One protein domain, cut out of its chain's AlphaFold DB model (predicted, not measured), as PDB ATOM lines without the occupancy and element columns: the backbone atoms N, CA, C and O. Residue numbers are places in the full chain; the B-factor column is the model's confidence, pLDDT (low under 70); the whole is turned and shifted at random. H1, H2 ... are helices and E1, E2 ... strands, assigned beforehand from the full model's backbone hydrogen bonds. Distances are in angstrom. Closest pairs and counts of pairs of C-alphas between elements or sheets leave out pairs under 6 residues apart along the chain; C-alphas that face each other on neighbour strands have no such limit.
ATOM      1  N   ALA A   3     172.513 126.926 102.313       79.69
ATOM      2  CA  ALA A   3     173.899 126.452 102.458       79.69
ATOM      3  C   ALA A   3     174.795 126.710 101.223       79.69
ATOM      4  O   ALA A   3     176.000 126.516 101.295       79.69
ATOM      5  N   LEU A   4     174.213 127.135 100.093       85.31
ATOM      6  CA  LEU A   4     174.916 127.451  98.841       85.31
ATOM      7  C   LEU A   4     175.088 128.971  98.642       85.31
ATOM      8  O   LEU A   4     175.397 129.403  97.538       85.31
ATOM      9  N   GLY A   5     174.855 129.782  99.684       84.44
ATOM     10  CA  GLY A   5     175.070 131.235  99.652       84.44
ATOM     11  C   GLY A   5     173.848 132.085  99.287       84.44
ATOM     12  O   GLY A   5     173.985 133.292  99.127       84.44
ATOM     13  N   VAL A   6     172.649 131.499  99.175       84.94
ATOM     14  CA  VAL A   6     171.408 132.283  99.020       84.94
ATOM     15  C   VAL A   6     171.141 133.084 100.297       84.94
ATOM     16  O   VAL A   6     171.042 132.501 101.376       84.94
ATOM     17  N   GLU A   7     170.984 134.403 100.168       85.75
ATOM     18  CA  GLU A   7     170.781 135.307 101.310       85.75
ATOM     19  C   GLU A   7     169.386 135.169 101.938       85.75
ATOM     20  O   GLU A   7     169.254 135.121 103.161       85.75
ATOM     21  N   ARG A   8     168.333 135.070 101.116       87.56
ATOM     22  CA  ARG A   8     166.941 134.974 101.579       87.56
ATOM     23  C   ARG A   8     166.124 134.033 100.701       87.56
ATOM     24  O   ARG A   8     166.322 133.979  99.489       87.56
ATOM     25  N   VAL A   9     165.186 133.317 101.314       91.56
ATOM     26  CA  VAL A   9     164.195 132.480 100.623       91.56
ATOM     27  C   VAL A   9     162.799 132.995 100.949       91.56
ATOM     28  O   VAL A   9     162.452 133.147 102.118       91.56
ATOM     29  N   THR A  10     161.992 133.242  99.918       91.25
ATOM     30  CA  THR A  10     160.588 133.634 100.078       91.25
ATOM     31  C   THR A  10     159.683 132.429  99.857       91.25
ATOM     32  O   THR A  10     159.769 131.779  98.816       91.25
ATOM     33  N   LEU A  11     158.810 132.143 100.820       92.31
ATOM     34  CA  LEU A  11     157.784 131.106 100.727       92.31
ATOM     35  C   LEU A  11     156.418 131.790 100.632       92.31
ATOM     36  O   LEU A  11     156.012 132.480 101.558       92.31
ATOM     37  N   ALA A  12     155.732 131.640  99.499       89.38
ATOM     38  CA  ALA A  12     154.504 132.378  99.209       89.38
ATOM     39  C   ALA A  12     153.262 131.696  99.804       89.38
ATOM     40  O   ALA A  12     152.715 130.754  99.220       89.38
ATOM     41  N   LEU A  13     152.803 132.193 100.953       91.50
ATOM     42  CA  LEU A  13     151.526 131.778 101.536       91.50
ATOM     43  C   LEU A  13     150.349 132.568 100.944       91.50
ATOM     44  O   LEU A  13     149.324 131.974 100.620       91.50
ATOM     45  N   ASP A  14     150.547 133.871 100.717       93.25
ATOM     46  CA  ASP A  14     149.651 134.842 100.071       93.25
ATOM     47  C   ASP A  14     148.329 135.153 100.796       93.25
ATOM     48  O   ASP A  14     147.813 136.250 100.625       93.25
ATOM     49  N   ALA A  15     147.805 134.249 101.626       95.44
ATOM     50  CA  ALA A  15     146.563 134.427 102.383       95.44
ATOM     51  C   ALA A  15     146.817 134.677 103.881       95.44
ATOM     52  O   ALA A  15     147.741 134.098 104.455       95.44
ATOM     53  N   ALA A  16     145.961 135.486 104.518       96.31
ATOM     54  CA  ALA A  16     146.065 135.798 105.950       96.31
ATOM     55  C   ALA A  16     145.520 134.694 106.870       96.31
ATOM     56  O   ALA A  16     145.930 134.600 108.025       96.31
ATOM     57  N   SER A  17     144.590 133.869 106.384       96.12
ATOM     58  CA  SER A  17     143.918 132.851 107.190       96.12
ATOM     59  C   SER A  17     143.594 131.591 106.394       96.12
ATOM     60  O   SER A  17     143.603 131.575 105.158       96.12
ATOM     61  N   GLU A  18     143.297 130.510 107.119       96.19
ATOM     62  CA  GLU A  18     142.999 129.205 106.533       96.19
ATOM     63  C   GLU A  18     141.807 129.254 105.572       96.19
ATOM     64  O   GLU A  18     141.857 128.646 104.502       96.19
ATOM     65  N   HIS A  19     140.735 129.974 105.922       95.31
ATOM     66  CA  HIS A  19     139.537 130.016 105.078       95.31
ATOM     67  C   HIS A  19     139.826 130.693 103.734       95.31
ATOM     68  O   HIS A  19     139.442 130.161 102.689       95.31
ATOM     69  N   VAL A  20     140.604 131.781 103.744       96.06
ATOM     70  CA  VAL A  20     141.045 132.478 102.529       96.06
ATOM     71  C   VAL A  20     141.954 131.585 101.700       96.06
ATOM     72  O   VAL A  20     141.764 131.450 100.490       96.06
ATOM     73  N   TYR A  21     142.917 130.925 102.344       95.81
ATOM     74  CA  TYR A  21     143.821 130.009 101.659       95.81
ATOM     75  C   TYR A  21     143.056 128.871 100.981       95.81
ATOM     76  O   TYR A  21     143.270 128.596  99.801       95.81
ATOM     77  N   ASN A  22     142.117 128.253 101.700       94.44
ATOM     78  CA  ASN A  22     141.300 127.161 101.185       94.44
ATOM     79  C   ASN A  22     140.427 127.594 100.004       94.44
ATOM     80  O   ASN A  22     140.250 126.816  99.065       94.44
ATOM     81  N   ARG A  23     139.941 128.838 100.013       93.31
ATOM     82  CA  ARG A  23     139.181 129.432  98.908       93.31
ATOM     83  C   ARG A  23     140.039 129.670  97.664       93.31
ATOM     84  O   ARG A  23     139.578 129.407  96.560       93.31
ATOM     85  N   VAL A  24     141.264 130.174  97.836       91.81
ATOM     86  CA  VAL A  24     142.098 130.674  96.725       91.81
ATOM     87  C   VAL A  24     143.090 129.635  96.202       91.81
ATOM     88  O   VAL A  24     143.252 129.490  94.994       91.81
ATOM     89  N   LYS A  25     143.770 128.913  97.097       87.00
ATOM     90  CA  LYS A  25     144.819 127.935  96.762       87.00
ATOM     91  C   LYS A  25     144.392 126.481  96.959       87.00
ATOM     92  O   LYS A  25     145.086 125.576  96.498       87.00
ATOM     93  N   GLY A  26     143.257 126.241  97.613       85.31
ATOM     94  CA  GLY A  26     142.777 124.901  97.930       85.31
ATOM     95  C   GLY A  26     143.375 124.365  99.232       85.31
ATOM     96  O   GLY A  26     143.660 125.109 100.156       85.31
ATOM     97  N   ARG A  27     143.543 123.045  99.346       84.25
ATOM     98  CA  ARG A  27     143.854 122.387 100.630       84.25
ATOM     99  C   ARG A  27     145.302 122.623 101.095       84.25
ATOM    100  O   ARG A  27     146.159 123.056 100.330       84.25
ATOM    101  N   HIS A  28     145.585 122.196 102.330       90.69
ATOM    102  CA  HIS A  28     146.920 122.112 102.949       90.69
ATOM    103  C   HIS A  28     147.465 123.391 103.604       90.69
ATOM    104  O   HIS A  28     148.684 123.519 103.738       90.69
ATOM    105  N   TRP A  29     146.591 124.283 104.082       93.31
ATOM    106  CA  TRP A  29     146.985 125.433 104.906       93.31
ATOM    107  C   TRP A  29     147.980 125.061 106.014       93.31
ATOM    108  O   TRP A  29     149.074 125.619 106.065       93.31
ATOM    109  N   GLU A  30     147.649 124.071 106.849       94.12
ATOM    110  CA  GLU A  30     148.500 123.628 107.965       94.12
ATOM    111  C   GLU A  30     149.901 123.212 107.513       94.12
ATOM    112  O   GLU A  30     150.903 123.552 108.137       94.12
ATOM    113  N   ARG A  31     150.002 122.534 106.367       93.81
ATOM    114  CA  ARG A  31     151.292 122.100 105.827       93.81
ATOM    115  C   ARG A  31     152.139 123.286 105.373       93.81
ATOM    116  O   ARG A  31     153.326 123.330 105.679       93.81
ATOM    117  N   PHE A  32     151.568 124.213 104.604       93.69
ATOM    118  CA  PHE A  32     152.329 125.333 104.039       93.69
ATOM    119  C   PHE A  32     152.635 126.410 105.078       93.69
ATOM    120  O   PHE A  32     153.763 126.901 105.134       93.69
ATOM    121  N   SER A  33     151.669 126.735 105.935       94.81
ATOM    122  CA  SER A  33     151.882 127.655 107.052       94.81
ATOM    123  C   SER A  33     152.826 127.043 108.101       94.81
ATOM    124  O   SER A  33     153.718 127.729 108.594       94.81
ATOM    125  N   GLY A  34     152.732 125.733 108.363       96.12
ATOM    126  CA  GLY A  34     153.698 124.981 109.170       96.12
ATOM    127  C   GLY A  34     155.114 125.042 108.599       96.12
ATOM    128  O   GLY A  34     156.036 125.435 109.311       96.12
ATOM    129  N   LEU A  35     155.278 124.774 107.299       95.75
ATOM    130  CA  LEU A  35     156.570 124.877 106.611       95.75
ATOM    131  C   LEU A  35     157.165 126.289 106.709       95.75
ATOM    132  O   LEU A  35     158.363 126.430 106.945       95.75
ATOM    133  N   LEU A  36     156.346 127.332 106.545       96.06
ATOM    134  CA  LEU A  36     156.790 128.720 106.691       96.06
ATOM    135  C   LEU A  36     157.321 128.988 108.107       96.06
ATOM    136  O   LEU A  36     158.422 129.516 108.258       96.06
ATOM    137  N   ARG A  37     156.581 128.571 109.141       97.19
ATOM    138  CA  ARG A  37     156.978 128.733 110.549       97.19
ATOM    139  C   ARG A  37     158.234 127.935 110.899       97.19
ATOM    140  O   ARG A  37     159.109 128.435 111.602       97.19
ATOM    141  N   GLU A  38     158.333 126.699 110.422       96.94
ATOM    142  CA  GLU A  38     159.517 125.853 110.599       96.94
ATOM    143  C   GLU A  38     160.743 126.463 109.922       96.94
ATOM    144  O   GLU A  38     161.798 126.572 110.547       96.94
ATOM    145  N   ALA A  39     160.599 126.924 108.678       96.00
ATOM    146  CA  ALA A  39     161.671 127.589 107.955       96.00
ATOM    147  C   ALA A  39     162.119 128.871 108.669       96.00
ATOM    148  O   ALA A  39     163.323 129.102 108.784       96.00
ATOM    149  N   ALA A  40     161.179 129.677 109.175       96.50
ATOM    150  CA  ALA A  40     161.478 130.900 109.916       96.50
ATOM    151  C   ALA A  40     162.300 130.613 111.180       96.50
ATOM    152  O   ALA A  40     163.322 131.256 111.413       96.50
ATOM    153  N   ARG A  41     161.914 129.580 111.944       96.00
ATOM    154  CA  ARG A  41     162.659 129.128 113.129       96.00
ATOM    155  C   ARG A  41     164.039 128.568 112.783       96.00
ATOM    156  O   ARG A  41     164.998 128.833 113.499       96.00
ATOM    157  N   ALA A  42     164.147 127.804 111.698       95.19
ATOM    158  CA  ALA A  42     165.408 127.206 111.267       95.19
ATOM    159  C   ALA A  42     166.390 128.232 110.672       95.19
ATOM    160  O   ALA A  42     167.603 128.043 110.754       95.19
ATOM    161  N   TYR A  43     165.882 129.315 110.073       94.12
ATOM    162  CA  TYR A  43     166.688 130.329 109.389       94.12
ATOM    163  C   TYR A  43     166.233 131.769 109.709       94.12
ATOM    164  O   TYR A  43     165.754 132.475 108.812       94.12
ATOM    165  N   PRO A  44     166.422 132.242 110.956       92.31
ATOM    166  CA  PRO A  44     165.962 133.562 111.389       92.31
ATOM    167  C   PRO A  44     166.466 134.702 110.493       92.31
ATOM    168  O   PRO A  44     167.630 134.723 110.089       92.31
ATOM    169  N   GLY A  45     165.580 135.642 110.145       90.44
ATOM    170  CA  GLY A  45     165.891 136.812 109.305       90.44
ATOM    171  C   GLY A  45     166.144 136.518 107.817       90.44
ATOM    172  O   GLY A  45     166.283 137.445 107.008       90.44
ATOM    173  N   ARG A  46     166.176 135.236 107.423       93.31
ATOM    174  CA  ARG A  46     166.432 134.794 106.040       93.31
ATOM    175  C   ARG A  46     165.210 134.225 105.335       93.31
ATOM    176  O   ARG A  46     165.336 133.724 104.217       93.31
ATOM    177  N   ILE A  47     164.041 134.323 105.957       95.94
ATOM    178  CA  ILE A  47     162.772 133.910 105.365       95.94
ATOM    179  C   ILE A  47     161.918 135.141 105.077       95.94
ATOM    180  O   ILE A  47     161.864 136.083 105.867       95.94
ATOM    181  N   GLY A  48     161.273 135.133 103.917       94.88
ATOM    182  CA  GLY A  48     160.244 136.097 103.557       94.88
ATOM    183  C   GLY A  48     158.942 135.411 103.155       94.88
ATOM    184  O   GLY A  48     158.924 134.225 102.826       94.88
ATOM    185  N   THR A  49     157.863 136.179 103.133       95.44
ATOM    186  CA  THR A  49     156.582 135.800 102.529       95.44
ATOM    187  C   THR A  49     155.939 137.027 101.888       95.44
ATOM    188  O   THR A  49     156.393 138.162 102.063       95.44
ATOM    189  N   HIS A  50     154.863 136.803 101.153       93.62
ATOM    190  CA  HIS A  50     153.947 137.852 100.744       93.62
ATOM    191  C   HIS A  50     152.583 137.604 101.385       93.62
ATOM    192  O   HIS A  50     152.210 136.459 101.658       93.62
ATOM    193  N   LEU A  51     151.865 138.694 101.629       96.12
ATOM    194  CA  LEU A  51     150.455 138.693 101.976       96.12
ATOM    195  C   LEU A  51     149.714 139.520 100.926       96.12
ATOM    196  O   LEU A  51     150.079 140.669 100.663       96.12
ATOM    197  N   ILE A  52     148.691 138.930 100.320       96.12
ATOM    198  CA  ILE A  52     147.827 139.600  99.359       96.12
ATOM    199  C   ILE A  52     146.586 140.091 100.100       96.12
ATOM    200  O   ILE A  52     145.924 139.314 100.777       96.12
ATOM    201  N   ILE A  53     146.292 141.380  99.953       97.31
ATOM    202  CA  ILE A  53     145.106 142.038 100.494       97.31
ATOM    203  C   ILE A  53     144.025 142.099  99.412       97.31
ATOM    204  O   ILE A  53     144.303 142.501  98.282       97.31
ATOM    205  N   GLY A  54     142.791 141.749  99.755       96.06
ATOM    206  CA  GLY A  54     141.658 141.608  98.845       96.06
ATOM    207  C   GLY A  54     141.362 140.165  98.427       96.06
ATOM    208  O   GLY A  54     140.587 139.967  97.495       96.06
ATOM    209  N   LEU A  55     141.934 139.153  99.093       96.06
ATOM    210  CA  LEU A  55     141.577 137.745  98.856       96.06
ATOM    211  C   LEU A  55     140.410 137.262  99.733       96.06
ATOM    212  O   LEU A  55     140.029 136.091  99.656       96.06
ATOM    213  N   GLY A  56     139.773 138.147 100.495       95.38
ATOM    214  CA  GLY A  56     138.608 137.839 101.331       95.38
ATOM    215  C   GLY A  56     138.910 137.777 102.826       95.38
ATOM    216  O   GLY A  56     138.001 137.516 103.609       95.38
ATOM    217  N   GLU A  57     140.155 138.022 103.224       97.69
ATOM    218  CA  GLU A  57     140.531 138.280 104.612       97.69
ATOM    219  C   GLU A  57     139.956 139.604 105.118       97.69
ATOM    220  O   GLU A  57     139.796 140.581 104.383       97.69
ATOM    221  N   THR A  58     139.694 139.637 106.417       98.44
ATOM    222  CA  THR A  58     139.492 140.876 107.164       98.44
ATOM    223  C   THR A  58     140.831 141.550 107.462       98.44
ATOM    224  O   THR A  58     141.893 140.920 107.481       98.44
ATOM    225  N   GLU A  59     140.796 142.843 107.775       98.62
ATOM    226  CA  GLU A  59     141.999 143.576 108.184       98.62
ATOM    227  C   GLU A  59     142.539 143.076 109.532       98.62
ATOM    228  O   GLU A  59     143.744 143.121 109.772       98.62
ATOM    229  N   ALA A  60     141.664 142.546 110.394       98.62
ATOM    230  CA  ALA A  60     142.037 141.860 111.627       98.62
ATOM    231  C   ALA A  60     142.870 140.599 111.365       98.62
ATOM    232  O   ALA A  60     143.930 140.431 111.967       98.62
ATOM    233  N   GLU A  61     142.440 139.745 110.433       98.62
ATOM    234  CA  GLU A  61     143.213 138.566 110.026       98.62
ATOM    235  C   GLU A  61     144.552 138.969 109.402       98.62
ATOM    236  O   GLU A  61     145.589 138.402 109.749       98.62
ATOM    237  N   ALA A  62     144.555 139.988 108.536       98.56
ATOM    238  CA  ALA A  62     145.780 140.514 107.944       98.56
ATOM    239  C   ALA A  62     146.757 141.041 109.011       98.56
ATOM    240  O   ALA A  62     147.940 140.708 108.980       98.56
ATOM    241  N   ALA A  63     146.278 141.826 109.980       98.75
ATOM    242  CA  ALA A  63     147.097 142.356 111.069       98.75
ATOM    243  C   ALA A  63     147.647 141.245 111.979       98.75
ATOM    244  O   ALA A  63     148.829 141.277 112.322       98.75
ATOM    245  N   ALA A  64     146.830 140.242 112.320       98.69
ATOM    246  CA  ALA A  64     147.265 139.089 113.107       98.69
ATOM    247  C   ALA A  64     148.355 138.286 112.378       98.69
ATOM    248  O   ALA A  64     149.382 137.955 112.970       98.69
ATOM    249  N   PHE A  65     148.178 138.049 111.076       98.44
ATOM    250  CA  PHE A  65     149.187 137.398 110.246       98.44
ATOM    251  C   PHE A  65     150.495 138.199 110.201       98.44
ATOM    252  O   PHE A  65     151.580 137.648 110.382       98.44
ATOM    253  N   LEU A  66     150.405 139.514 109.979       98.38
ATOM    254  CA  LEU A  66     151.569 140.402 109.956       98.38
ATOM    255  C   LEU A  66     152.327 140.381 111.286       98.38
ATOM    256  O   LEU A  66     153.557 140.331 111.270       98.38
ATOM    257  N   GLN A  67     151.607 140.386 112.411       98.75
ATOM    258  CA  GLN A  67     152.196 140.298 113.743       98.75
ATOM    259  C   GLN A  67     152.918 138.967 113.954       98.75
ATOM    260  O   GLN A  67     154.078 138.971 114.356       98.75
ATOM    261  N   GLU A  68     152.278 137.844 113.616       98.19
ATOM    262  CA  GLU A  68     152.892 136.520 113.733       98.19
ATOM    263  C   GLU A  68     154.174 136.426 112.893       98.19
ATOM    264  O   GLU A  68     155.213 135.972 113.373       98.19
ATOM    265  N   MET A  69     154.127 136.882 111.638       97.81
ATOM    266  CA  MET A  69     155.295 136.859 110.758       97.81
ATOM    267  C   MET A  69     156.422 137.744 111.290       97.81
ATOM    268  O   MET A  69     157.582 137.335 111.258       97.81
ATOM    269  N   HIS A  70     156.094 138.930 111.809       97.62
ATOM    270  CA  HIS A  70     157.076 139.813 112.427       97.62
ATOM    271  C   HIS A  70     157.722 139.175 113.663       97.62
ATOM    272  O   HIS A  70     158.949 139.164 113.759       97.62
ATOM    273  N   ASP A  71     156.926 138.571 114.548       97.81
ATOM    274  CA  ASP A  71     157.413 137.887 115.753       97.81
ATOM    275  C   ASP A  71     158.323 136.687 115.404       97.81
ATOM    276  O   ASP A  71     159.257 136.368 116.140       97.81
ATOM    277  N   LEU A  72     158.107 136.051 114.247       97.00
ATOM    278  CA  LEU A  72     158.960 134.986 113.701       97.00
ATOM    279  C   LEU A  72     160.185 135.497 112.917       97.00
ATOM    280  O   LEU A  72     160.964 134.692 112.401       97.00
ATOM    281  N   GLY A  73     160.367 136.815 112.790       96.06
ATOM    282  CA  GLY A  73     161.455 137.417 112.013       96.06
ATOM    283  C   GLY A  73     161.326 137.209 110.498       96.06
ATOM    284  O   GLY A  73     162.334 137.217 109.785       96.06
ATOM    285  N   VAL A  74     160.104 136.992 110.004       96.06
ATOM    286  CA  VAL A  74     159.793 136.826 108.581       96.06
ATOM    287  C   VAL A  74     159.542 138.188 107.942       96.06
ATOM    288  O   VAL A  74     158.712 138.978 108.391       96.06
ATOM    289  N   LEU A  75     160.238 138.454 106.838       92.94
ATOM    290  CA  LEU A  75     159.990 139.646 106.034       92.94
ATOM    291  C   LEU A  75     158.711 139.466 105.210       92.94
ATOM    292  O   LEU A  75     158.707 138.723 104.230       92.94
ATOM    293  N   THR A  76     157.653 140.194 105.554       94.81
ATOM    294  CA  THR A  76     156.392 140.159 104.799       94.81
ATOM    295  C   THR A  76     156.286 141.357 103.863       94.81
ATOM    296  O   THR A  76     156.424 142.496 104.317       94.81
ATOM    297  N   ALA A  77     156.034 141.132 102.572       93.00
ATOM    298  CA  ALA A  77     155.589 142.183 101.648       93.00
ATOM    299  C   ALA A  77     154.064 142.149 101.484       93.00
ATOM    300  O   ALA A  77     153.462 141.079 101.570       93.00
ATOM    301  N   LEU A  78     153.452 143.309 101.245       93.50
ATOM    302  CA  LEU A  78     152.026 143.431 100.942       93.50
ATOM    303  C   LEU A  78     151.810 143.624  99.453       93.50
ATOM    304  O   LEU A  78     152.462 144.476  98.851       93.50
ATOM    305  N   PHE A  79     150.846 142.892  98.901       93.56
ATOM    306  CA  PHE A  79     150.347 143.087  97.547       93.56
ATOM    307  C   PHE A  79     148.842 143.332  97.569       93.56
ATOM    308  O   PHE A  79     148.131 142.731  98.365       93.56
ATOM    309  N   ALA A  80     148.339 144.192  96.687       93.50
ATOM    310  CA  ALA A  80     146.906 144.272  96.432       93.50
ATOM    311  C   ALA A  80     146.506 143.154  95.462       93.50
ATOM    312  O   ALA A  80     147.223 142.869  94.500       93.50
ATOM    313  N   PHE A  81     145.367 142.517  95.708       94.38
ATOM    314  CA  PHE A  81     144.797 141.567  94.770       94.38
ATOM    315  C   PHE A  81     144.434 142.284  93.464       94.38
ATOM    316  O   PHE A  81     143.732 143.295  93.464       94.38
ATOM    317  N   THR A  82     144.905 141.733  92.344       91.44
ATOM    318  CA  THR A  82     144.590 142.216  90.999       91.44
ATOM    319  C   THR A  82     143.889 141.096  90.226       91.44
ATOM    320  O   THR A  82     144.536 140.094  89.919       91.44
ATOM    321  N   PRO A  83     142.604 141.254  89.860       90.88
ATOM    322  CA  PRO A  83     141.904 140.282  89.023       90.88
ATOM    323  C   PRO A  83     142.572 140.164  87.649       90.88
ATOM    324  O   PRO A  83     142.810 141.180  86.977       90.88
ATOM    325  N   VAL A  84     142.851 138.930  87.223       90.25
ATOM    326  CA  VAL A  84     143.485 138.615  85.933       90.25
ATOM    327  C   VAL A  84     142.488 137.855  85.048       90.25
ATOM    328  O   VAL A  84     141.977 136.824  85.495       90.25
ATOM    329  N   PRO A  85     142.218 138.321  83.810       91.50
ATOM    330  CA  PRO A  85     141.340 137.619  82.872       91.50
ATOM    331  C   PRO A  85     141.778 136.170  82.628       91.50
ATOM    332  O   PRO A  85     142.968 135.893  82.476       91.50
ATOM    333  N   GLY A  86     140.817 135.251  82.580       92.50
ATOM    334  CA  GLY A  86     141.033 133.815  82.408       92.50
ATOM    335  C   GLY A  86     141.387 133.058  83.692       92.50
ATOM    336  O   GLY A  86     141.678 131.863  83.624       92.50
ATOM    337  N   THR A  87     141.381 133.713  84.858       91.69
ATOM    338  CA  THR A  87     141.582 133.053  86.162       91.69
ATOM    339  C   THR A  87     140.257 132.819  86.881       91.69
ATOM    340  O   THR A  87     139.272 133.505  86.630       91.69
ATOM    341  N   ALA A  88     140.235 131.892  87.843       91.31
ATOM    342  CA  ALA A  88     139.040 131.621  88.649       91.31
ATOM    343  C   ALA A  88     138.530 132.845  89.440       91.31
ATOM    344  O   ALA A  88     137.373 132.866  89.846       91.31
ATOM    345  N   LEU A  89     139.384 133.853  89.653       92.56
ATOM    346  CA  LEU A  89     139.068 135.080  90.386       92.56
ATOM    347  C   LEU A  89     138.936 136.299  89.457       92.56
ATOM    348  O   LEU A  89     139.022 137.435  89.915       92.56
ATOM    349  N   GLU A  90     138.750 136.101  88.147       93.94
ATOM    350  CA  GLU A  90     138.682 137.210  87.185       93.94
ATOM    351  C   GLU A  90     137.519 138.186  87.433       93.94
ATOM    352  O   GLU A  90     137.634 139.364  87.100       93.94
ATOM    353  N   GLY A  91     136.417 137.702  88.021       92.62
ATOM    354  CA  GLY A  91     135.217 138.490  88.329       92.62
ATOM    355  C   GLY A  91     135.221 139.148  89.710       92.62
ATOM    356  O   GLY A  91     134.286 139.879  90.040       92.62
ATOM    357  N   GLU A  92     136.246 138.888  90.519       93.81
ATOM    358  CA  GLU A  92     136.388 139.470  91.853       93.81
ATOM    359  C   GLU A  92     136.872 140.922  91.769       93.81
ATOM    360  O   GLU A  92     137.385 141.375  90.743       93.81
ATOM    361  N   GLN A  93     136.718 141.673  92.858       91.88
ATOM    362  CA  GLN A  93     137.170 143.063  92.931       91.88
ATOM    363  C   GLN A  93     138.509 143.177  93.669       91.88
ATOM    364  O   GLN A  93     138.743 142.432  94.622       91.88
ATOM    365  N   PRO A  94     139.390 144.114  93.265       93.06
ATOM    366  CA  PRO A  94     140.546 144.483  94.077       93.06
ATOM    367  C   PRO A  94     140.093 145.067  95.432       93.06
ATOM    368  O   PRO A  94     138.941 145.499  95.560       93.06
ATOM    369  N   PRO A  95     140.974 145.117  96.450       94.69
ATOM    370  CA  PRO A  95     140.635 145.760  97.716       94.69
ATOM    371  C   PRO A  95     140.323 147.247  97.501       94.69
ATOM    372  O   PRO A  95     140.830 147.872  96.574       94.69
ATOM    373  N   SER A  96     139.528 147.851  98.384       94.88
ATOM    374  CA  SER A  96     139.407 149.311  98.378       94.88
ATOM    375  C   SER A  96     140.742 149.954  98.763       94.88
ATOM    376  O   SER A  96     141.509 149.392  99.551       94.88
ATOM    377  N   GLU A  97     141.010 151.160  98.254       94.38
ATOM    378  CA  GLU A  97     142.237 151.877  98.611       94.38
ATOM    379  C   GLU A  97     142.332 152.100 100.124       94.38
ATOM    380  O   GLU A  97     143.364 151.797 100.714       94.38
ATOM    381  N   VAL A  98     141.245 152.535 100.772       96.25
ATOM    382  CA  VAL A  98     141.195 152.750 102.230       96.25
ATOM    383  C   VAL A  98     141.607 151.488 102.986       96.25
ATOM    384  O   VAL A  98     142.467 151.550 103.864       96.25
ATOM    385  N   SER A  99     141.030 150.337 102.627       96.94
ATOM    386  CA  SER A  99     141.334 149.070 103.293       96.94
ATOM    387  C   SER A  99     142.800 148.682 103.122       96.94
ATOM    388  O   SER A  99     143.490 148.363 104.092       96.94
ATOM    389  N   TYR A 100     143.323 148.823 101.903       97.00
ATOM    390  CA  TYR A 100     144.730 148.563 101.635       97.00
ATOM    391  C   TYR A 100     145.661 149.497 102.420       97.00
ATOM    392  O   TYR A 100     146.642 149.034 103.010       97.00
ATOM    393  N   ARG A 101     145.348 150.801 102.488       96.75
ATOM    394  CA  ARG A 101     146.120 151.769 103.282       96.75
ATOM    395  C   ARG A 101     146.119 151.398 104.759       96.75
ATOM    396  O   ARG A 101     147.168 151.496 105.392       96.75
ATOM    397  N   ARG A 102     144.994 150.923 105.305       98.06
ATOM    398  CA  ARG A 102     144.945 150.461 106.698       98.06
ATOM    399  C   ARG A 102     145.885 149.279 106.944       98.06
ATOM    400  O   ARG A 102     146.674 149.302 107.886       98.06
ATOM    401  N   CYS A 103     145.905 148.301 106.040       98.19
ATOM    402  CA  CYS A 103     146.851 147.183 106.104       98.19
ATOM    403  C   CYS A 103     148.319 147.624 105.946       98.19
ATOM    404  O   CYS A 103     149.198 147.099 106.632       98.19
ATOM    405  N   GLN A 104     148.605 148.609 105.087       97.50
ATOM    406  CA  GLN A 104     149.945 149.198 104.954       97.50
ATOM    407  C   GLN A 104     150.419 149.857 106.252       97.50
ATOM    408  O   GLN A 104     151.538 149.598 106.699       97.50
ATOM    409  N   VAL A 105     149.557 150.657 106.885       98.00
ATOM    410  CA  VAL A 105     149.853 151.288 108.175       98.00
ATOM    411  C   VAL A 105     150.031 150.238 109.268       98.00
ATOM    412  O   VAL A 105     151.034 150.286 109.976       98.00
ATOM    413  N   ALA A 106     149.137 149.247 109.356       98.31
ATOM    414  CA  ALA A 106     149.265 148.128 110.291       98.31
ATOM    415  C   ALA A 106     150.636 147.458 110.168       98.31
ATOM    416  O   ALA A 106     151.373 147.353 111.149       98.31
ATOM    417  N   ARG A 107     151.020 147.077 108.945       98.00
ATOM    418  CA  ARG A 107     152.337 146.501 108.678       98.00
ATOM    419  C   ARG A 107     153.451 147.433 109.132       98.00
ATOM    420  O   ARG A 107     154.369 146.967 109.793       98.00
ATOM    421  N   TYR A 108     153.410 148.705 108.742       97.44
ATOM    422  CA  TYR A 108     154.470 149.659 109.059       97.44
ATOM    423  C   TYR A 108     154.675 149.797 110.571       97.44
ATOM    424  O   TYR A 108     155.811 149.746 111.039       97.44
ATOM    425  N   LEU A 109     153.591 149.924 111.336       97.88
ATOM    426  CA  LEU A 109     153.665 150.039 112.789       97.88
ATOM    427  C   LEU A 109     154.243 148.774 113.430       97.88
ATOM    428  O   LEU A 109     155.127 148.882 114.276       97.88
ATOM    429  N   ILE A 110     153.802 147.597 112.975       98.25
ATOM    430  CA  ILE A 110     154.274 146.302 113.476       98.25
ATOM    431  C   ILE A 110     155.766 146.123 113.186       98.25
ATOM    432  O   ILE A 110     156.545 145.890 114.104       98.25
ATOM    433  N   VAL A 111     156.199 146.283 111.929       95.81
ATOM    434  CA  VAL A 111     157.594 145.982 111.551       95.81
ATOM    435  C   VAL A 111     158.613 146.946 112.154       95.81
ATOM    436  O   VAL A 111     159.776 146.578 112.293       95.81
ATOM    437  N   ASN A 112     158.186 148.162 112.506       95.56
ATOM    438  CA  ASN A 112     159.023 149.157 113.177       95.56
ATOM    439  C   ASN A 112     158.877 149.127 114.708       95.56
ATOM    440  O   ASN A 112     159.453 149.978 115.383       95.56
ATOM    441  N   GLY A 113     158.107 148.186 115.270       96.12
ATOM    442  CA  GLY A 113     157.907 148.067 116.716       96.12
ATOM    443  C   GLY A 113     157.172 149.254 117.352       96.12
ATOM    444  O   GLY A 113     157.342 149.511 118.539       96.12
ATOM    445  N   LEU A 114     156.380 149.996 116.571       96.94
ATOM    446  CA  LEU A 114     155.646 151.182 117.025       96.94
ATOM    447  C   LEU A 114     154.298 150.830 117.659       96.94
ATOM    448  O   LEU A 114     153.814 151.559 118.521       96.94
ATOM    449  N   ALA A 115     153.692 149.729 117.223       97.62
ATOM    450  CA  ALA A 115     152.495 149.158 117.821       97.62
ATOM    451  C   ALA A 115     152.380 147.683 117.438       97.62
ATOM    452  O   ALA A 115     152.923 147.256 116.419       97.62
ATOM    453  N   ARG A 116     151.645 146.919 118.241       98.44
ATOM    454  CA  ARG A 116     151.331 145.522 117.954       98.44
ATOM    455  C   ARG A 116     149.869 145.338 117.570       98.44
ATOM    456  O   ARG A 116     149.012 146.078 118.048       98.44
ATOM    457  N   ALA A 117     149.578 144.309 116.775       98.19
ATOM    458  CA  ALA A 117     148.210 144.005 116.350       98.19
ATOM    459  C   ALA A 117     147.246 143.791 117.532       98.19
ATOM    460  O   ALA A 117     146.083 144.172 117.449       98.19
ATOM    461  N   GLU A 118     147.720 143.262 118.665       97.94
ATOM    462  CA  GLU A 118     146.884 143.068 119.857       97.94
ATOM    463  C   GLU A 118     146.460 144.390 120.526       97.94
ATOM    464  O   GLU A 118     145.549 144.401 121.351       97.94
ATOM    465  N   GLN A 119     147.109 145.508 120.187       97.81
ATOM    466  CA  GLN A 119     146.750 146.848 120.663       97.81
ATOM    467  C   GLN A 119     145.732 147.536 119.746       97.81
ATOM    468  O   GLN A 119     145.206 148.599 120.090       97.81
ATOM    469  N   PHE A 120     145.465 146.968 118.568       98.12
ATOM    470  CA  PHE A 120     144.534 147.550 117.616       98.12
ATOM    471  C   PHE A 120     143.096 147.313 118.074       98.12
ATOM    472  O   PHE A 120     142.778 146.360 118.785       98.12
ATOM    473  N   ARG A 121     142.198 148.192 117.634       98.06
ATOM    474  CA  ARG A 121     140.753 147.983 117.745       98.06
ATOM    475  C   ARG A 121     140.191 147.713 116.366       98.06
ATOM    476  O   ARG A 121     140.603 148.351 115.396       98.06
ATOM    477  N   TYR A 122     139.215 146.820 116.312       97.69
ATOM    478  CA  TYR A 122     138.567 146.408 115.077       97.69
ATOM    479  C   TYR A 122     137.059 146.655 115.146       97.69
ATOM    480  O   TYR A 122     136.450 146.533 116.210       97.69
ATOM    481  N   SER A 123     136.457 147.007 114.012       97.12
ATOM    482  CA  SER A 123     135.006 147.079 113.860       97.12
ATOM    483  C   SER A 123     134.386 145.676 113.934       97.12
ATOM    484  O   SER A 123     135.079 144.664 113.820       97.12
ATOM    485  N   ALA A 124     133.057 145.594 114.039       96.00
ATOM    486  CA  ALA A 124     132.342 144.313 113.985       96.00
ATOM    487  C   ALA A 124     132.568 143.536 112.669       96.00
ATOM    488  O   ALA A 124     132.340 142.331 112.624       96.00
ATOM    489  N   LYS A 125     133.016 144.217 111.605       95.50
ATOM    490  CA  LYS A 125     133.360 143.613 110.308       95.50
ATOM    491  C   LYS A 125     134.838 143.208 110.202       95.50
ATOM    492  O   LYS A 125     135.256 142.745 109.149       95.50
ATOM    493  N   GLY A 126     135.629 143.397 111.260       97.19
ATOM    494  CA  GLY A 126     137.066 143.106 111.261       97.19
ATOM    495  C   GLY A 126     137.920 144.172 110.568       97.19
ATOM    496  O   GLY A 126     139.053 143.892 110.191       97.19
ATOM    497  N   GLU A 127     137.391 145.381 110.382       98.12
ATOM    498  CA  GLU A 127     138.141 146.517 109.837       98.12
ATOM    499  C   GLU A 127     138.923 147.214 110.949       98.12
ATOM    500  O   GLU A 127     138.411 147.351 112.059       98.12
ATOM    501  N   ILE A 128     140.128 147.704 110.673       98.44
ATOM    502  CA  ILE A 128     140.912 148.459 111.645       98.44
ATOM    503  C   ILE A 128     140.207 149.786 111.929       98.44
ATOM    504  O   ILE A 128     140.011 150.631 111.053       98.44
ATOM    505  N   ALA A 129     139.843 149.944 113.196       97.56
ATOM    506  CA  ALA A 129     139.173 151.104 113.757       97.56
ATOM    507  C   ALA A 129     140.162 152.027 114.489       97.56
ATOM    508  O   ALA A 129     139.963 153.237 114.525       97.56
ATOM    509  N   SER A 130     141.232 151.472 115.065       97.44
ATOM    510  CA  SER A 130     142.316 152.215 115.720       97.44
ATOM    511  C   SER A 130     143.575 151.351 115.814       97.44
ATOM    512  O   SER A 130     143.469 150.137 115.969       97.44
ATOM    513  N   TYR A 131     144.755 151.972 115.795       97.88
ATOM    514  CA  TYR A 131     146.045 151.285 115.948       97.88
ATOM    515  C   TYR A 131     146.565 151.243 117.392       97.88
ATOM    516  O   TYR A 131     147.702 150.843 117.621       97.88
ATOM    517  N   GLY A 132     145.786 151.714 118.371       95.31
ATOM    518  CA  GLY A 132     146.245 151.780 119.766       95.31
ATOM    519  C   GLY A 132     147.330 152.838 120.023       95.31
ATOM    520  O   GLY A 132     147.947 152.844 121.084       95.31
ATOM    521  N   VAL A 133     147.543 153.750 119.068       94.50
ATOM    522  CA  VAL A 133     148.489 154.874 119.139       94.50
ATOM    523  C   VAL A 133     147.700 156.190 119.122       94.50
ATOM    524  O   VAL A 133     146.699 156.277 118.403       94.50
ATOM    525  N   PRO A 134     148.109 157.229 119.879       94.31
ATOM    526  CA  PRO A 134     147.462 158.539 119.818       94.31
ATOM    527  C   PRO A 134     147.444 159.113 118.395       94.31
ATOM    528  O   PRO A 134     148.450 159.052 117.691       94.31
ATOM    529  N   ALA A 135     146.327 159.728 117.995       92.62
ATOM    530  CA  ALA A 135     146.112 160.209 116.625       92.62
ATOM    531  C   ALA A 135     147.230 161.138 116.114       92.62
ATOM    532  O   ALA A 135     147.738 160.919 115.023       92.62
ATOM    533  N   GLY A 136     147.676 162.106 116.923       93.06
ATOM    534  CA  GLY A 136     148.759 163.017 116.526       93.06
ATOM    535  C   GLY A 136     150.125 162.334 116.375       93.06
ATOM    536  O   GLY A 136     150.929 162.741 115.545       93.06
ATOM    537  N   VAL A 137     150.383 161.260 117.133       93.44
ATOM    538  CA  VAL A 137     151.608 160.456 116.970       93.44
ATOM    539  C   VAL A 137     151.523 159.633 115.690       93.44
ATOM    540  O   VAL A 137     152.488 159.569 114.935       93.44
ATOM    541  N   LEU A 138     150.364 159.023 115.431       95.56
ATOM    542  CA  LEU A 138     150.129 158.263 114.210       95.56
ATOM    543  C   LEU A 138     150.296 159.145 112.967       95.56
ATOM    544  O   LEU A 138     151.012 158.767 112.046       95.56
ATOM    545  N   GLU A 139     149.686 160.326 112.959       94.69
ATOM    546  CA  GLU A 139     149.783 161.279 111.855       94.69
ATOM    547  C   GLU A 139     151.236 161.687 111.575       94.69
ATOM    548  O   GLU A 139     151.686 161.612 110.433       94.69
ATOM    549  N   GLU A 140     152.007 162.019 112.615       93.12
ATOM    550  CA  GLU A 140     153.415 162.404 112.462       93.12
ATOM    551  C   GLU A 140     154.276 161.265 111.898       93.12
ATOM    552  O   GLU A 140     155.131 161.486 111.039       93.12
ATOM    553  N   VAL A 141     154.019 160.026 112.330       93.62
ATOM    554  CA  VAL A 141     154.697 158.834 111.805       93.62
ATOM    555  C   VAL A 141     154.379 158.624 110.318       93.62
ATOM    556  O   VAL A 141     155.275 158.308 109.525       93.62
ATOM    557  N   LEU A 142     153.118 158.808 109.925       94.94
ATOM    558  CA  LEU A 142     152.641 158.569 108.559       94.94
ATOM    559  C   LEU A 142     152.995 159.689 107.580       94.94
ATOM    560  O   LEU A 142     153.141 159.421 106.386       94.94
ATOM    561  N   ARG A 143     153.235 160.907 108.077       90.88
ATOM    562  CA  ARG A 143     153.577 162.101 107.285       90.88
ATOM    563  C   ARG A 143     154.772 161.910 106.348       90.88
ATOM    564  O   ARG A 143     154.855 162.559 105.310       90.88
ATOM    565  N   THR A 144     155.691 161.009 106.689       89.81
ATOM    566  CA  THR A 144     156.854 160.668 105.849       89.81
ATOM    567  C   THR A 144     156.479 159.933 104.557       89.81
ATOM    568  O   THR A 144     157.259 159.909 103.609       89.81
ATOM    569  N   GLY A 145     155.301 159.304 104.514       93.00
ATOM    570  CA  GLY A 145     154.851 158.459 103.413       93.00
ATOM    571  C   GLY A 145     155.500 157.071 103.366       93.00
ATOM    572  O   GLY A 145     155.124 156.260 102.521       93.00
ATOM    573  N   GLU A 146     156.436 156.754 104.269       92.50
ATOM    574  CA  GLU A 146     157.176 155.481 104.259       92.50
ATOM    575  C   GLU A 146     156.264 154.258 104.425       92.50
ATOM    576  O   GLU A 146     156.512 153.214 103.819       92.50
ATOM    577  N   ALA A 147     155.159 154.397 105.163       94.12
ATOM    578  CA  ALA A 147     154.163 153.339 105.328       94.12
ATOM    579  C   ALA A 147     153.506 152.903 104.005       94.12
ATOM    580  O   ALA A 147     153.091 151.753 103.880       94.12
ATOM    581  N   TYR A 148     153.440 153.793 103.010       93.75
ATOM    582  CA  TYR A 148     152.739 153.567 101.740       93.75
ATOM    583  C   TYR A 148     153.659 153.084 100.613       93.75
ATOM    584  O   TYR A 148     153.217 152.829  99.485       93.75
ATOM    585  N   ARG A 149     154.959 152.973 100.892       90.69
ATOM    586  CA  ARG A 149     155.955 152.546  99.912       90.69
ATOM    587  C   ARG A 149     155.914 151.039  99.690       90.69
ATOM    588  O   ARG A 149     155.430 150.258 100.508       90.69
ATOM    589  N   THR A 150     156.472 150.633  98.554       84.00
ATOM    590  CA  THR A 150     156.679 149.224  98.215       84.00
ATOM    591  C   THR A 150     157.461 148.531  99.322       84.00
ATOM    592  O   THR A 150     158.528 148.981  99.736       84.00
ATOM    593  N   SER A 151     156.909 147.419  99.799       77.75
ATOM    594  CA  SER A 151     157.491 146.608 100.859       77.75
ATOM    595  C   SER A 151     158.235 145.396 100.292       77.75
ATOM    596  O   SER A 151     157.943 144.926  99.194       77.75
ATOM    597  N   GLY A 152     159.226 144.888 101.030       73.25
ATOM    598  CA  GLY A 152     160.028 143.730 100.621       73.25
ATOM    599  C   GLY A 152     161.521 143.940 100.859       73.25
ATOM    600  O   GLY A 152     161.912 144.694 101.747       73.25
ATOM    601  N   CYS A 153     162.360 143.232 100.097       62.31
ATOM    602  CA  CYS A 153     163.821 143.306 100.212       62.31
ATOM    603  C   CYS A 153     164.361 144.726  99.962       62.31
ATOM    604  O   CYS A 153     163.722 145.540  99.292       62.31
ATOM    605  N   SER A 154     165.573 145.008 100.448       59.62
ATOM    606  CA  SER A 154     166.278 146.266 100.178       59.62
ATOM    607  C   SER A 154     166.349 146.536  98.671       59.62
ATOM    608  O   SER A 154     166.838 145.699  97.914       59.62
ATOM    609  N   GLY A 155     165.843 147.694  98.239       57.47
ATOM    610  CA  GLY A 155     165.776 148.070  96.823       57.47
ATOM    611  C   GLY A 155     164.534 147.575  96.071       57.47
ATOM    612  O   GLY A 155     164.460 147.757  94.859       57.47
ATOM    613  N   CYS A 156     163.547 146.971  96.745       60.12
ATOM    614  CA  CYS A 156     162.282 146.593  96.114       60.12
ATOM    615  C   CYS A 156     161.515 147.844  95.645       60.12
ATOM    616  O   CYS A 156     160.983 148.598  96.455       60.12
ATOM    617  N   ASN A 157     161.474 148.070  94.331       61.84
ATOM    618  CA  ASN A 157     160.857 149.243  93.704       61.84
ATOM    619  C   ASN A 157     160.028 148.883  92.458       61.84
ATOM    620  O   ASN A 157     159.942 149.679  91.526       61.84
ATOM    621  N   ARG A 158     159.466 147.667  92.401       60.03
ATOM    622  CA  ARG A 158     158.728 147.151  91.233       60.03
ATOM    623  C   ARG A 158     157.210 147.189  91.480       60.03
ATOM    624  O   ARG A 158     156.676 146.184  91.935       60.03
ATOM    625  N   PRO A 159     156.508 148.295  91.166       55.81
ATOM    626  CA  PRO A 159     155.097 148.478  91.527       55.81
ATOM    627  C   PRO A 159     154.144 147.735  90.577       55.81
ATOM    628  O   PRO A 159     153.077 147.294  90.969       55.81
ATOM    629  N   PHE A 160     154.534 147.544  89.312       57.56
ATOM    630  CA  PHE A 160     153.679 146.926  88.287       57.56
ATOM    631  C   PHE A 160     153.808 145.402  88.226       57.56
ATOM    632  O   PHE A 160     153.332 144.776  87.285       57.56
ATOM    633  N   TYR A 161     154.486 144.793  89.202       58.62
ATOM    634  CA  TYR A 161     154.513 143.337  89.316       58.62
ATOM    635  C   TYR A 161     153.173 142.795  89.838       58.62
ATOM    636  O   TYR A 161     152.784 141.682  89.499       58.62
ATOM    637  N   ASN A 162     152.465 143.590  90.643       62.72
ATOM    638  CA  ASN A 162     151.257 143.199  91.365       62.72
ATOM    639  C   ASN A 162     150.077 144.175  91.187       62.72
ATOM    640  O   ASN A 162     149.003 143.912  91.724       62.72
ATOM    641  N   GLU A 163     150.249 145.275  90.446       67.94
ATOM    642  CA  GLU A 163     149.237 146.329  90.276       67.94
ATOM    643  C   GLU A 163     148.995 146.664  88.802       67.94
ATOM    644  O   GLU A 163     149.894 146.574  87.960       67.94
ATOM    645  N   ARG A 164     147.769 147.097  88.481       65.94
ATOM    646  CA  ARG A 164     147.427 147.567  87.134       65.94
ATOM    647  C   ARG A 164     148.088 148.929  86.871       65.94
ATOM    648  O   ARG A 164     147.896 149.843  87.671       65.94
ATOM    649  N   PRO A 165     148.752 149.136  85.716       64.12
ATOM    650  CA  PRO A 165     149.344 150.433  85.369       64.12
ATOM    651  C   PRO A 165     148.357 151.613  85.361       64.12
ATOM    652  O   PRO A 165     148.773 152.753  85.529       64.12
ATOM    653  N   GLY A 166     147.057 151.346  85.170       67.25
ATOM    654  CA  GLY A 166     145.989 152.354  85.155       67.25
ATOM    655  C   GLY A 166     145.512 152.840  86.532       67.25
ATOM    656  O   GLY A 166     144.677 153.737  86.582       67.25
ATOM    657  N   GLY A 167     146.030 152.276  87.629       67.88
ATOM    658  CA  GLY A 167     145.718 152.689  88.998       67.88
ATOM    659  C   GLY A 167     144.531 151.962  89.660       67.88
ATOM    660  O   GLY A 167     143.881 151.127  89.019       67.88
ATOM    661  N   PRO A 168     144.247 152.271  90.946       72.81
ATOM    662  CA  PRO A 168     145.045 153.133  91.832       72.81
ATOM    663  C   PRO A 168     146.417 152.516  92.156       72.81
ATOM    664  O   PRO A 168     146.594 151.303  92.059       72.81
ATOM    665  N   LEU A 169     147.398 153.359  92.500       82.56
ATOM    666  CA  LEU A 169     148.733 152.902  92.893       82.56
ATOM    667  C   LEU A 169     148.725 152.561  94.388       82.56
ATOM    668  O   LEU A 169     148.723 153.448  95.246       82.56
ATOM    669  N   TYR A 170     148.712 151.271  94.703       87.44
ATOM    670  CA  TYR A 170     148.671 150.786  96.078       87.44
ATOM    671  C   TYR A 170     150.046 150.882  96.738       87.44
ATOM    672  O   TYR A 170     150.149 151.305  97.886       87.44
ATOM    673  N   ASN A 171     151.124 150.562  96.027       88.19
ATOM    674  CA  ASN A 171     152.481 150.629  96.554       88.19
ATOM    675  C   ASN A 171     153.319 151.639  95.772       88.19
ATOM    676  O   ASN A 171     153.617 151.462  94.591       88.19
ATOM    677  N   TYR A 172     153.782 152.687  96.453       88.75
ATOM    678  CA  TYR A 172     154.646 153.676  95.815       88.75
ATOM    679  C   TYR A 172     156.070 153.111  95.652       88.75
ATOM    680  O   TYR A 172     156.696 152.710  96.638       88.75
ATOM    681  N   PRO A 173     156.633 153.066  94.430       86.25
ATOM    682  CA  PRO A 173     157.980 152.530  94.185       86.25
ATOM    683  C   PRO A 173     159.096 153.530  94.510       86.25
ATOM    684  O   PRO A 173     160.281 153.208  94.446       86.25
ATOM    685  N   ARG A 174     158.711 154.766  94.818       88.25
ATOM    686  CA  ARG A 174     159.568 155.921  95.076       88.25
ATOM    687  C   ARG A 174     159.108 156.612  96.361       88.25
ATOM    688  O   ARG A 174     157.984 156.354  96.796       88.25
ATOM    689  N   PRO A 175     159.928 157.500  96.942       89.31
ATOM    690  CA  PRO A 175     159.434 158.452  97.924       89.31
ATOM    691  C   PRO A 175     158.184 159.176  97.403       89.31
ATOM    692  O   PRO A 175     158.107 159.549  96.221       89.31
ATOM    693  N   LEU A 176     157.193 159.316  98.279       91.88
ATOM    694  CA  LEU A 176     155.976 160.060  97.988       91.88
ATOM    695  C   LEU A 176     156.300 161.555  97.988       91.88
ATOM    696  O   LEU A 176     157.157 162.025  98.737       91.88
ATOM    697  N   SER A 177     155.602 162.311  97.148       93.31
ATOM    698  CA  SER A 177     155.536 163.760  97.312       93.31
ATOM    699  C   SER A 177     154.758 164.106  98.591       93.31
ATOM    700  O   SER A 177     153.921 163.308  99.025       93.31
ATOM    701  N   PRO A 178     154.966 165.300  99.177       92.88
ATOM    702  CA  PRO A 178     154.219 165.724 100.360       92.88
ATOM    703  C   PRO A 178     152.698 165.607 100.192       92.88
ATOM    704  O   PRO A 178     152.031 165.098 101.083       92.88
ATOM    705  N   ALA A 179     152.167 165.970  99.020       93.81
ATOM    706  CA  ALA A 179     150.737 165.879  98.724       93.81
ATOM    707  C   ALA A 179     150.223 164.427  98.638       93.81
ATOM    708  O   ALA A 179     149.120 164.140  99.089       93.81
ATOM    709  N   GLU A 180     151.012 163.497  98.082       94.12
ATOM    710  CA  GLU A 180     150.648 162.070  98.052       94.12
ATOM    711  C   GLU A 180     150.634 161.473  99.466       94.12
ATOM    712  O   GLU A 180     149.711 160.738  99.813       94.12
ATOM    713  N   ALA A 181     151.640 161.798 100.285       94.44
ATOM    714  CA  ALA A 181     151.717 161.329 101.666       94.44
ATOM    715  C   ALA A 181     150.575 161.902 102.521       94.44
ATOM    716  O   ALA A 181     149.952 161.165 103.284       94.44
ATOM    717  N   GLU A 182     150.266 163.190 102.353       94.94
ATOM    718  CA  GLU A 182     149.147 163.858 103.018       94.94
ATOM    719  C   GLU A 182     147.806 163.232 102.620       94.94
ATOM    720  O   GLU A 182     147.027 162.868 103.496       94.94
ATOM    721  N   ALA A 183     147.558 163.012 101.325       94.44
ATOM    722  CA  ALA A 183     146.320 162.395 100.850       94.44
ATOM    723  C   ALA A 183     146.134 160.964 101.387       94.44
ATOM    724  O   ALA A 183     145.055 160.619 101.871       94.44
ATOM    725  N   ALA A 184     147.187 160.140 101.352       94.88
ATOM    726  CA  ALA A 184     147.144 158.781 101.889       94.88
ATOM    727  C   ALA A 184     146.947 158.767 103.417       94.88
ATOM    728  O   ALA A 184     146.189 157.941 103.933       94.88
ATOM    729  N   THR A 185     147.575 159.704 104.134       95.62
ATOM    730  CA  THR A 185     147.413 159.862 105.588       95.62
ATOM    731  C   THR A 185     146.000 160.305 105.930       95.62
ATOM    732  O   THR A 185     145.341 159.651 106.735       95.62
ATOM    733  N   ALA A 186     145.485 161.343 105.271       95.38
ATOM    734  CA  ALA A 186     144.129 161.841 105.467       95.38
ATOM    735  C   ALA A 186     143.079 160.748 105.212       95.38
ATOM    736  O   ALA A 186     142.139 160.606 105.993       95.38
ATOM    737  N   LEU A 187     143.276 159.928 104.171       95.19
ATOM    738  CA  LEU A 187     142.402 158.799 103.859       95.19
ATOM    739  C   LEU A 187     142.336 157.783 105.008       95.19
ATOM    740  O   LEU A 187     141.249 157.329 105.367       95.19
ATOM    741  N   VAL A 188     143.484 157.443 105.605       96.00
ATOM    742  CA  VAL A 188     143.530 156.549 106.771       96.00
ATOM    743  C   VAL A 188     142.885 157.221 107.974       96.00
ATOM    744  O   VAL A 188     141.981 156.636 108.562       96.00
ATOM    745  N   MET A 189     143.301 158.439 108.321       95.62
ATOM    746  CA  MET A 189     142.837 159.137 109.523       95.62
ATOM    747  C   MET A 189     141.318 159.337 109.527       95.62
ATOM    748  O   MET A 189     140.683 159.100 110.550       95.62
ATOM    749  N   ALA A 190     140.720 159.669 108.380       95.38
ATOM    750  CA  ALA A 190     139.271 159.815 108.234       95.38
ATOM    751  C   ALA A 190     138.496 158.488 108.345       95.38
ATOM    752  O   ALA A 190     137.291 158.501 108.592       95.38
ATOM    753  N   SER A 191     139.164 157.348 108.142       93.94
ATOM    754  CA  SER A 191     138.552 156.013 108.220       93.94
ATOM    755  C   SER A 191     138.583 155.395 109.621       93.94
ATOM    756  O   SER A 191     137.908 154.393 109.860       93.94
ATOM    757  N   LEU A 192     139.369 155.963 110.541       93.69
ATOM    758  CA  LEU A 192     139.479 155.475 111.913       93.69
ATOM    759  C   LEU A 192     138.330 156.008 112.768       93.69
ATOM    760  O   LEU A 192     137.895 157.149 112.629       93.69
TER     761      LEU A 192
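What this domain is: This is residues 3 to 192 of the 194 residues of an uncharacterized protein of Anaerolineae bacterium (UniProt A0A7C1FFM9). Look first for a small core of two parallel strands, E1 and E2, with helix H3 over both and H4 side by side with H3, packed on the E2 side. H2 packs on the E1 side and makes a corner with H1, while at the other end of the body the helical hairpin H5 and H6 packs on H4, with H6 about perpendicular to it. The printed part has 190 residues, with six named helices and three named strands in the order H1 H2 E1 H3 E2 H4 E3 H5 H6; E1 and E2 form an all-parallel sheet, and E3 pairs with no named strand. The class is mostly helix, though under half of the residues are in named elements. The whole is compact and rounded, with a radius of gyration of the C-alphas of 16.2 A and spans of 44 by 38 by 35 A.

Where its parts are: Find C-alpha 47 at (162.772, 133.910, 105.365); from there E1, residues 47 to 53, runs 20.0 A. E2 is residues 75 to 80, 16.9 A. H3 is residues 59 to 71, 18.1 A, and H4, residues 97 to 111, 20.9 A. H1, residues 18 to 24, begins at C-alpha 18 (142.999, 129.205, 106.533); H2 is residues 29 to 42, 19.6 A. E3 is residues 128 to 130 and H5 residues 135 to 142. H6, residues 178 to 191, runs 20.0 A to C-alpha 191 at (138.552, 156.013, 108.220).

How they stand to each other: Between E1 and E2, N 51 and O 77 are 2.9 A apart and N 77 and O 49 3.0 A, within hydrogen-bond range. E1, H3 and E2 make a strand-helix-strand unit, two parallel neighbour strands with a helix between, and its crossover is right-handed. H3 touches H4 at a shallow tilt of 23 degrees, the same way, closest at the C-alphas of Ala 63 and Ala 106, 6.2 A. Residues 98 to 102 of H4 touch H6, about perpendicular at 82 degrees, closest at the C-alphas of Arg 102 and Val 188, 6.3 A. In the hairpin, H5 touches H6 at a steep tilt of 39 degrees, opposite ways, closest at the C-alphas of Leu 142 and Thr 185, 6.2 A. The closest C-alphas of H2 and E1, Ala 40 and Ile 47, are 5.6 A apart. H1 touches H2 at a steep tilt of 67 degrees, closest at the C-alphas of Glu 18 and Trp 29, 5.7 A. Residues 121 to 122 pair antiparallel with E3. H1 and H6 are apart. In all six helices every O i to N i+4 pair is within hydrogen-bond range.

The domain as a whole: The C-alphas of Leu 4 and Ala 190, the two farthest apart, are 49.1 A from each other. The printed part has no cut. The links E2 to H4, H4 to E3 and H5 to H6 are long, the last with 35 residues. Look for low confidence at residues 153 to 167, under 70; the mean pLDDT of the printed part is 91.4.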